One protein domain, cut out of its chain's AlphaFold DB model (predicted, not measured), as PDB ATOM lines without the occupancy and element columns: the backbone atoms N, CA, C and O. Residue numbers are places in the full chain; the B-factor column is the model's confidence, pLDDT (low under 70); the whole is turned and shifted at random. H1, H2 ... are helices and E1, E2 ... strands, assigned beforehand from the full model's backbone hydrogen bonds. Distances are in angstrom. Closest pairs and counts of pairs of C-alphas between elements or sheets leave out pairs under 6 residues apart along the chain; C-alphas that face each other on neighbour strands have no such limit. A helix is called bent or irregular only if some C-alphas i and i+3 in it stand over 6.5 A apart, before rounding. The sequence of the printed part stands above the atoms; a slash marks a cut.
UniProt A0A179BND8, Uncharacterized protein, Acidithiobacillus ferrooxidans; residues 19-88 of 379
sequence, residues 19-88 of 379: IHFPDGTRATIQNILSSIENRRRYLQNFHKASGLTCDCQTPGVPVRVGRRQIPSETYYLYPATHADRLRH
ATOM      1  N   ILE A  19      73.656 158.932  46.367       97.19
ATOM      2  CA  ILE A  19      73.389 159.138  44.950       97.19
ATOM      3  C   ILE A  19      72.388 160.273  44.814       97.19
ATOM      4  O   ILE A  19      71.325 160.257  45.437       97.19
ATOM      5  N   HIS A  20      72.744 161.244  43.986       96.75
ATOM      6  CA  HIS A  20      71.872 162.315  43.539       96.75
ATOM      7  C   HIS A  20      71.239 161.903  42.218       96.75
ATOM      8  O   HIS A  20      71.951 161.551  41.276       96.75
ATOM      9  N   PHE A  21      69.915 161.946  42.167       96.56
ATOM     10  CA  PHE A  21      69.131 161.594  40.995       96.56
ATOM     11  C   PHE A  21      68.725 162.859  40.217       96.56
ATOM     12  O   PHE A  21      68.602 163.932  40.815       96.56
ATOM     13  N   PRO A  22      68.484 162.756  38.894       92.56
ATOM     14  CA  PRO A  22      68.061 163.890  38.065       92.56
ATOM     15  C   PRO A  22      66.761 164.578  38.510       92.56
ATOM     16  O   PRO A  22      66.562 165.751  38.220       92.56
ATOM     17  N   ASP A  23      65.884 163.864  39.215       93.75
ATOM     18  CA  ASP A  23      64.623 164.382  39.765       93.75
ATOM     19  C   ASP A  23      64.804 165.134  41.103       93.75
ATOM     20  O   ASP A  23      63.828 165.556  41.719       93.75
ATOM     21  N   GLY A  24      66.048 165.297  41.568       93.62
ATOM     22  CA  GLY A  24      66.386 165.923  42.846       93.62
ATOM     23  C   GLY A  24      66.368 164.964  44.040       93.62
ATOM     24  O   GLY A  24      66.795 165.356  45.132       93.62
ATOM     25  N   THR A  25      65.941 163.710  43.849       94.25
ATOM     26  CA  THR A  25      65.969 162.685  44.894       94.25
ATOM     27  C   THR A  25      67.409 162.423  45.337       94.25
ATOM     28  O   THR A  25      68.358 162.483  44.549       94.25
ATOM     29  N   ARG A  26      67.593 162.123  46.628       95.88
ATOM     30  CA  ARG A  26      68.870 161.660  47.185       95.88
ATOM     31  C   ARG A  26      68.643 160.396  47.992       95.88
ATOM     32  O   ARG A  26      67.775 160.376  48.861       95.88
ATOM     33  N   ALA A  27      69.440 159.367  47.739       95.25
ATOM     34  CA  ALA A  27      69.403 158.138  48.520       95.25
ATOM     35  C   ALA A  27      70.816 157.635  48.793       95.25
ATOM     36  O   ALA A  27      71.698 157.711  47.943       95.25
ATOM     37  N   THR A  28      71.026 157.125  49.997       95.56
ATOM     38  CA  THR A  28      72.298 156.546  50.429       95.56
ATOM     39  C   THR A  28      72.596 155.275  49.640       95.56
ATOM     40  O   THR A  28      71.681 154.468  49.438       95.56
ATOM     41  N   ILE A  29      73.851 155.044  49.260       92.19
ATOM     42  CA  ILE A  29      74.272 153.835  48.539       92.19
ATOM     43  C   ILE A  29      73.888 152.580  49.335       92.19
ATOM     44  O   ILE A  29      73.327 151.654  48.757       92.19
ATOM     45  N   GLN A  30      74.075 152.586  50.660       88.44
ATOM     46  CA  GLN A  30      73.696 151.476  51.541       88.44
ATOM     47  C   GLN A  30      72.207 151.108  51.395       88.44
ATOM     48  O   GLN A  30      71.869 149.947  51.178       88.44
ATOM     49  N   ASN A  31      71.310 152.099  51.458       91.94
ATOM     50  CA  ASN A  31      69.866 151.880  51.306       91.94
ATOM     51  C   ASN A  31      69.476 151.433  49.892       91.94
ATOM     52  O   ASN A  31      68.579 150.613  49.737       91.94
ATOM     53  N   ILE A  32      70.145 151.946  48.854       92.62
ATOM     54  CA  ILE A  32      69.905 151.490  47.480       92.62
ATOM     55  C   ILE A  32      70.287 150.012  47.349       92.62
ATOM     56  O   ILE A  32      69.548 149.244  46.743       92.62
ATOM     57  N   LEU A  33      71.431 149.610  47.910       87.38
ATOM     58  CA  LEU A  33      71.995 148.274  47.723       87.38
ATOM     59  C   LEU A  33      71.447 147.209  48.687       87.38
ATOM     60  O   LEU A  33      71.667 146.026  48.420       87.38
ATOM     61  N   SER A  34      70.715 147.596  49.738       86.00
ATOM     62  CA  SER A  34      70.293 146.705  50.832       86.00
ATOM     63  C   SER A  34      69.291 145.611  50.449       86.00
ATOM     64  O   SER A  34      69.236 144.590  51.131       86.00
ATOM     65  N   SER A  35      68.508 145.780  49.380       85.88
ATOM     66  CA  SER A  35      67.594 144.741  48.879       85.88
ATOM     67  C   SER A  35      67.298 144.884  47.385       85.88
ATOM     68  O   SER A  35      67.519 145.941  46.786       85.88
ATOM     69  N   ILE A  36      66.765 143.825  46.766       80.25
ATOM     70  CA  ILE A  36      66.328 143.844  45.358       80.25
ATOM     71  C   ILE A  36      65.166 144.830  45.172       80.25
ATOM     72  O   ILE A  36      65.126 145.566  44.186       80.25
ATOM     73  N   GLU A  37      64.245 144.885  46.134       88.12
ATOM     74  CA  GLU A  37      63.099 145.793  46.144       88.12
ATOM     75  C   GLU A  37      63.550 147.252  46.189       88.12
ATOM     76  O   GLU A  37      63.018 148.077  45.446       88.12
ATOM     77  N   ASN A  38      64.567 147.571  46.998       89.25
ATOM     78  CA  ASN A  38      65.129 148.916  47.062       89.25
ATOM     79  C   ASN A  38      65.842 149.288  45.764       89.25
ATOM     80  O   ASN A  38      65.584 150.363  45.219       89.25
ATOM     81  N   ARG A  39      66.663 148.390  45.207       93.81
ATOM     82  CA  ARG A  39      67.294 148.615  43.897       93.81
ATOM     83  C   ARG A  39      66.243 148.891  42.829       93.81
ATOM     84  O   ARG A  39      66.377 149.851  42.081       93.81
ATOM     85  N   ARG A  40      65.165 148.105  42.785       92.06
ATOM     86  CA  ARG A  40      64.050 148.337  41.859       92.06
ATOM     87  C   ARG A  40      63.393 149.696  42.112       92.06
ATOM     88  O   ARG A  40      63.305 150.493  41.185       92.06
ATOM     89  N   ARG A  41      63.011 149.996  43.356       94.00
ATOM     90  CA  ARG A  41      62.351 151.252  43.746       94.00
ATOM     91  C   ARG A  41      63.152 152.492  43.348       94.00
ATOM     92  O   ARG A  41      62.567 153.439  42.836       94.00
ATOM     93  N   TYR A  42      64.460 152.495  43.603       95.06
ATOM     94  CA  TYR A  42      65.304 153.667  43.365       95.06
ATOM     95  C   TYR A  42      65.857 153.743  41.947       95.06
ATOM     96  O   TYR A  42      66.049 154.844  41.449       95.06
ATOM     97  N   LEU A  43      66.155 152.614  41.298       95.56
ATOM     98  CA  LEU A  43      66.948 152.612  40.066       95.56
ATOM     99  C   LEU A  43      66.132 152.313  38.803       95.56
ATOM    100  O   LEU A  43      66.560 152.702  37.718       95.56
ATOM    101  N   GLN A  44      64.966 151.663  38.903       94.81
ATOM    102  CA  GLN A  44      64.208 151.204  37.729       94.81
ATOM    103  C   GLN A  44      63.885 152.331  36.742       94.81
ATOM    104  O   GLN A  44      64.103 152.175  35.540       94.81
ATOM    105  N   ASN A  45      63.438 153.482  37.249       94.12
ATOM    106  CA  ASN A  45      63.064 154.640  36.428       94.12
ATOM    107  C   ASN A  45      64.268 155.373  35.812       94.12
ATOM    108  O   ASN A  45      64.090 156.246  34.969       94.12
ATOM    109  N   PHE A  46      65.489 155.015  36.216       93.62
ATOM    110  CA  PHE A  46      66.731 155.648  35.773       93.62
ATOM    111  C   PHE A  46      67.622 154.712  34.954       93.62
ATOM    112  O   PHE A  46      68.748 155.066  34.602       93.62
ATOM    113  N   HIS A  47      67.141 153.518  34.609       89.50
ATOM    114  CA  HIS A  47      67.832 152.659  33.658       89.50
ATOM    115  C   HIS A  47      67.958 153.381  32.307       89.50
ATOM    116  O   HIS A  47      66.955 153.763  31.709       89.50
ATOM    117  N   LYS A  48      69.200 153.555  31.829       84.50
ATOM    118  CA  LYS A  48      69.587 154.390  30.667       84.50
ATOM    119  C   LYS A  48      69.477 155.911  30.861       84.50
ATOM    120  O   LYS A  48      69.768 156.644  29.921       84.50
ATOM    121  N   ALA A  49      69.108 156.398  32.046       82.56
ATOM    122  CA  ALA A  49      69.163 157.824  32.345       82.56
ATOM    123  C   ALA A  49      70.614 158.279  32.578       82.56
ATOM    124  O   ALA A  49      71.450 157.536  33.096       82.56
ATOM    125  N   SER A  50      70.900 159.524  32.210       86.44
ATOM    126  CA  SER A  50      72.138 160.233  32.543       86.44
ATOM    127  C   SER A  50      71.921 161.185  33.721       86.44
ATOM    128  O   SER A  50      70.789 161.557  34.020       86.44
ATOM    129  N   GLY A  51      73.007 161.637  34.350       89.75
ATOM    130  CA  GLY A  51      72.957 162.700  35.364       89.75
ATOM    131  C   GLY A  51      72.861 162.222  36.812       89.75
ATOM    132  O   GLY A  51      72.674 163.046  37.699       89.75
ATOM    133  N   LEU A  52      73.017 160.920  37.070       96.38
ATOM    134  CA  LEU A  52      73.197 160.431  38.433       96.38
ATOM    135  C   LEU A  52      74.635 160.715  38.880       96.38
ATOM    136  O   LEU A  52      75.584 160.449  38.136       96.38
ATOM    137  N   THR A  53      74.813 161.210  40.102       97.44
ATOM    138  CA  THR A  53      76.147 161.466  40.668       97.44
ATOM    139  C   THR A  53      76.268 160.946  42.091       97.44
ATOM    140  O   THR A  53      75.368 161.145  42.904       97.44
ATOM    141  N   CYS A  54      77.400 160.327  42.407       96.62
ATOM    142  CA  CYS A  54      77.800 159.957  43.759       96.62
ATOM    143  C   CYS A  54      78.521 161.125  44.443       96.62
ATOM    144  O   CYS A  54      79.448 161.702  43.872       96.62
ATOM    145  N   ASP A  55      78.130 161.445  45.674       96.88
ATOM    146  CA  ASP A  55      78.676 162.562  46.457       96.88
ATOM    147  C   ASP A  55      79.967 162.234  47.229       96.88
ATOM    148  O   ASP A  55      80.457 163.059  47.999       96.88
ATOM    149  N   CYS A  56      80.558 161.054  47.011       95.25
ATOM    150  CA  CYS A  56      81.780 160.661  47.716       95.25
ATOM    151  C   CYS A  56      82.969 161.608  47.462       95.25
ATOM    152  O   CYS A  56      83.899 161.637  48.263       95.25
ATOM    153  N   GLN A  57      82.935 162.404  46.389       94.06
ATOM    154  CA  GLN A  57      83.905 163.454  46.073       94.06
ATOM    155  C   GLN A  57      83.203 164.730  45.602       94.06
ATOM    156  O   GLN A  57      82.044 164.706  45.193       94.06
ATOM    157  N   THR A  58      83.939 165.843  45.614       91.12
ATOM    158  CA  THR A  58      83.518 167.110  45.000       91.12
ATOM    159  C   THR A  58      84.509 167.497  43.893       91.12
ATOM    160  O   THR A  58      85.696 167.624  44.189       91.12
ATOM    161  N   PRO A  59      84.066 167.698  42.637       93.31
ATOM    162  CA  PRO A  59      82.693 167.537  42.151       93.31
ATOM    163  C   PRO A  59      82.236 166.068  42.176       93.31
ATOM    164  O   PRO A  59      83.062 165.157  42.073       93.31
ATOM    165  N   GLY A  60      80.917 165.863  42.291       95.31
ATOM    166  CA  GLY A  60      80.295 164.536  42.338       95.31
ATOM    167  C   GLY A  60      80.736 163.634  41.183       95.31
ATOM    168  O   GLY A  60      80.999 164.095  40.067       95.31
ATOM    169  N   VAL A  61      80.840 162.335  41.457       96.69
ATOM    170  CA  VAL A  61      81.334 161.343  40.495       96.69
ATOM    171  C   VAL A  61      80.160 160.780  39.687       96.69
ATOM    172  O   VAL A  61      79.224 160.260  40.296       96.69
ATOM    173  N   PRO A  62      80.160 160.870  38.345       97.06
ATOM    174  CA  PRO A  62      79.077 160.348  37.515       97.06
ATOM    175  C   PRO A  62      78.884 158.829  37.638       97.06
ATOM    176  O   PRO A  62      79.841 158.055  37.565       97.06
ATOM    177  N   VAL A  63      77.627 158.398  37.748       95.81
ATOM    178  CA  VAL A  63      77.231 156.980  37.803       95.81
ATOM    179  C   VAL A  63      76.098 156.696  36.813       95.81
ATOM    180  O   VAL A  63      75.388 157.601  36.372       95.81
ATOM    181  N   ARG A  64      75.924 155.428  36.440       95.00
ATOM    182  CA  ARG A  64      74.856 154.927  35.566       95.00
ATOM    183  C   ARG A  64      74.121 153.766  36.236       95.00
ATOM    184  O   ARG A  64      74.618 153.159  37.184       95.00
ATOM    185  N   VAL A  65      72.929 153.458  35.724       94.56
ATOM    186  CA  VAL A  65      72.115 152.318  36.164       94.56
ATOM    187  C   VAL A  65      72.137 151.213  35.117       94.56
ATOM    188  O   VAL A  65      71.820 151.446  33.949       94.56
ATOM    189  N   GLY A  66      72.474 150.002  35.550       89.31
ATOM    190  CA  GLY A  66      72.374 148.777  34.768       89.31
ATOM    191  C   GLY A  66      71.144 147.969  35.166       89.31
ATOM    192  O   GLY A  66      70.645 148.079  36.288       89.31
ATOM    193  N   ARG A  67      70.648 147.149  34.238       89.88
ATOM    194  CA  ARG A  67      69.547 146.203  34.458       89.88
ATOM    195  C   ARG A  67      70.033 144.790  34.176       89.88
ATOM    196  O   ARG A  67      70.794 144.566  33.237       89.88
ATOM    197  N   ARG A  68      69.562 143.838  34.973       82.06
ATOM    198  CA  ARG A  68      69.888 142.419  34.859       82.06
ATOM    199  C   ARG A  68      68.659 141.559  35.128       82.06
ATOM    200  O   ARG A  68      67.841 141.919  35.965       82.06
ATOM    201  N   GLN A  69      68.536 140.427  34.434       77.06
ATOM    202  CA  GLN A  69      67.360 139.552  34.513       77.06
ATOM    203  C   GLN A  69      67.719 138.077  34.759       77.06
ATOM    204  O   GLN A  69      67.241 137.204  34.044       77.06
ATOM    205  N   ILE A  70      68.582 137.777  35.735       51.62
ATOM    206  CA  ILE A  70      68.877 136.397  36.163       51.62
ATOM    207  C   ILE A  70      69.321 136.442  37.648       51.62
ATOM    208  O   ILE A  70      69.991 137.402  38.026       51.62
ATOM    209  N   PRO A  71      68.903 135.512  38.539       45.25
ATOM    210  CA  PRO A  71      67.725 134.630  38.470       45.25
ATOM    211  C   PRO A  71      66.385 135.377  38.665       45.25
ATOM    212  O   PRO A  71      65.316 134.785  38.519       45.25
ATOM    213  N   SER A  72      66.433 136.672  38.986       65.06
ATOM    214  CA  SER A  72      65.301 137.598  39.073       65.06
ATOM    215  C   SER A  72      65.701 138.963  38.496       65.06
ATOM    216  O   SER A  72      66.884 139.260  38.325       65.06
ATOM    217  N   GLU A  73      64.722 139.792  38.128       76.50
ATOM    218  CA  GLU A  73      65.003 141.138  37.622       76.50
ATOM    219  C   GLU A  73      65.540 142.051  38.734       76.50
ATOM    220  O   GLU A  73      64.849 142.292  39.729       76.50
ATOM    221  N   THR A  74      66.735 142.608  38.525       88.88
ATOM    222  CA  THR A  74      67.408 143.524  39.452       88.88
ATOM    223  C   THR A  74      68.107 144.673  38.715       88.88
ATOM    224  O   THR A  74      68.405 144.592  37.519       88.88
ATOM    225  N   TYR A  75      68.365 145.756  39.442       91.62
ATOM    226  CA  TYR A  75      69.019 146.971  38.956       91.62
ATOM    227  C   TYR A  75      70.278 147.231  39.783       91.62
ATOM    228  O   TYR A  75      70.325 146.870  40.958       91.62
ATOM    229  N   TYR A  76      71.305 147.840  39.200       91.81
ATOM    230  CA  TYR A  76      72.568 148.103  39.895       91.81
ATOM    231  C   TYR A  76      73.207 149.415  39.436       91.81
ATOM    232  O   TYR A  76      72.908 149.910  38.350       91.81
ATOM    233  N   LEU A  77      74.080 149.979  40.269       94.06
ATOM    234  CA  LEU A  77      74.847 151.191  39.977       94.06
ATOM    235  C   LEU A  77      76.247 150.822  39.486       94.06
ATOM    236  O   LEU A  77      76.861 149.916  40.041       94.06
ATOM    237  N   TYR A  78      76.763 151.560  38.508       92.56
ATOM    238  CA  TYR A  78      78.153 151.449  38.062       92.56
ATOM    239  C   TYR A  78      78.723 152.827  37.677       92.56
ATOM    240  O   TYR A  78      77.950 153.713  37.293       92.56
ATOM    241  N   PRO A  79      80.045 153.057  37.781       93.62
ATOM    242  CA  PRO A  79      80.667 154.310  37.342       93.62
ATOM    243  C   PRO A  79      80.418 154.580  35.853       93.62
ATOM    244  O   PRO A  79      80.456 153.656  35.041       93.62
ATOM    245  N   ALA A  80      80.185 155.839  35.466       91.38
ATOM    246  CA  ALA A  80      79.870 156.160  34.069       91.38
ATOM    247  C   ALA A  80      81.036 155.867  33.105       91.38
ATOM    248  O   ALA A  80      80.799 155.521  31.946       91.38
ATOM    249  N   THR A  81      82.279 155.987  33.583       89.88
ATOM    250  CA  THR A  81      83.511 155.672  32.847       89.88
ATOM    251  C   THR A  81      84.540 154.978  33.750       89.88
ATOM    252  O   THR A  81      84.448 155.022  34.978       89.88
ATOM    253  N   HIS A  82      85.579 154.373  33.156       83.25
ATOM    254  CA  HIS A  82      86.703 153.810  33.919       83.25
ATOM    255  C   HIS A  82      87.462 154.881  34.724       83.25
ATOM    256  O   HIS A  82      87.917 154.616  35.834       83.25
ATOM    257  N   ALA A  83      87.577 156.103  34.194       88.94
ATOM    258  CA  ALA A  83      88.189 157.214  34.916       88.94
ATOM    259  C   ALA A  83      87.355 157.610  36.146       88.94
ATOM    260  O   ALA A  83      87.915 157.848  37.213       88.94
ATOM    261  N   ASP A  84      86.022 157.604  36.030       91.00
ATOM    262  CA  ASP A  84      85.120 157.892  37.150       91.00
ATOM    263  C   ASP A  84      85.225 156.853  38.266       91.00
ATOM    264  O   ASP A  84      85.201 157.220  39.437       91.00
ATOM    265  N   ARG A  85      85.466 155.579  37.929       89.88
ATOM    266  CA  ARG A  85      85.734 154.534  38.930       89.88
ATOM    267  C   ARG A  85      86.873 154.923  39.869       89.88
ATOM    268  O   ARG A  85      86.726 154.839  41.084       89.88
ATOM    269  N   LEU A  86      87.990 155.382  39.306       90.81
ATOM    270  CA  LEU A  86      89.178 155.776  40.070       90.81
ATOM    271  C   LEU A  86      88.992 157.097  40.828       90.81
ATOM    272  O   LEU A  86      89.743 157.374  41.759       90.81
ATOM    273  N   ARG A  87      87.992 157.901  40.451       95.06
ATOM    274  CA  ARG A  87      87.651 159.144  41.150       95.06
ATOM    275  C   ARG A  87      86.885 158.903  42.446       95.06
ATOM    276  O   ARG A  87      86.881 159.789  43.285       95.06
ATOM    277  N   HIS A  88      86.240 157.754  42.643       94.50
ATOM    278  CA  HIS A  88      85.552 157.469  43.905       94.50
ATOM    279  C   HIS A  88      86.536 157.398  45.097       94.50
ATOM    280  O   HIS A  88      87.701 157.016  44.943       94.50
TER     281      HIS A  88
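What this domain is: This is residues 19 to 88 of the 379 residues of an uncharacterized protein of Acidithiobacillus ferrooxidans (UniProt A0A179BND8). A long two-stranded hairpin, E3 and E4, makes the longest axis, with short E2 beside the beginning of E3 and H2 packed slantwise over one face. H1 meets H2 at a corner, short E1 lies near E2, and H3 packs on the end of the hairpin where E3 begins. The printed part has 70 residues with three named helices and four named strands, in the order E1 H1 H2 E2 E3 E4 H3; the sheet E2 E3 E4 is antiparallel and the class is mixed. It is compact, with a radius of gyration of the C-alphas of 11.7 A and spans of 35 by 24 by 20 A.

Where its parts are: E3, residues 61 to 69, is 26.6 A long from C-alpha 61 at (81.334, 161.343, 40.495); E4, residues 73 to 79, is 20.5 A. E2 is residues 52 to 54, E1 26 to 28, H1 29 to 33. H2, residues 36 to 46, is 15.2 A and irregular: C-alphas 42 and 45 are 7.4 A apart. H3, residues 82 to 87, ends at C-alpha 87 (87.651, 159.144, 41.150).

How they stand to each other: E2, E3 and E4 form a meander, each strand the antiparallel neighbour of the one before, in two hairpins. N 54 and O 61 are 2.8 A apart; N 66 and O 76, 2.8 A. H2 is on the sheet at a height of 6.0 A, only just over E4, with 3 C-alphas on it; the closest are Arg 39 and Tyr 75, 5.5 A. H1 and H2 touch only at the corner, C-alphas Ile 32 and Arg 39 at 5.3 A. H1 and H3 only graze the sheet; C-alphas Val 61 and Asp 84 are the closest of E3 and H3, 6.1 A. E1 pairs with no named strand. Every O i to N i+4 pair is within hydrogen-bond range in H1, 5 of 7 in H2 and 1 of 2 in H3.

The domain as a whole: The farthest C-alphas, Thr 58 and Pro 71, are 36.7 A apart. The printed part has no cut, and no link is long. Residues 70 to 72 of the model have pLDDT under 70.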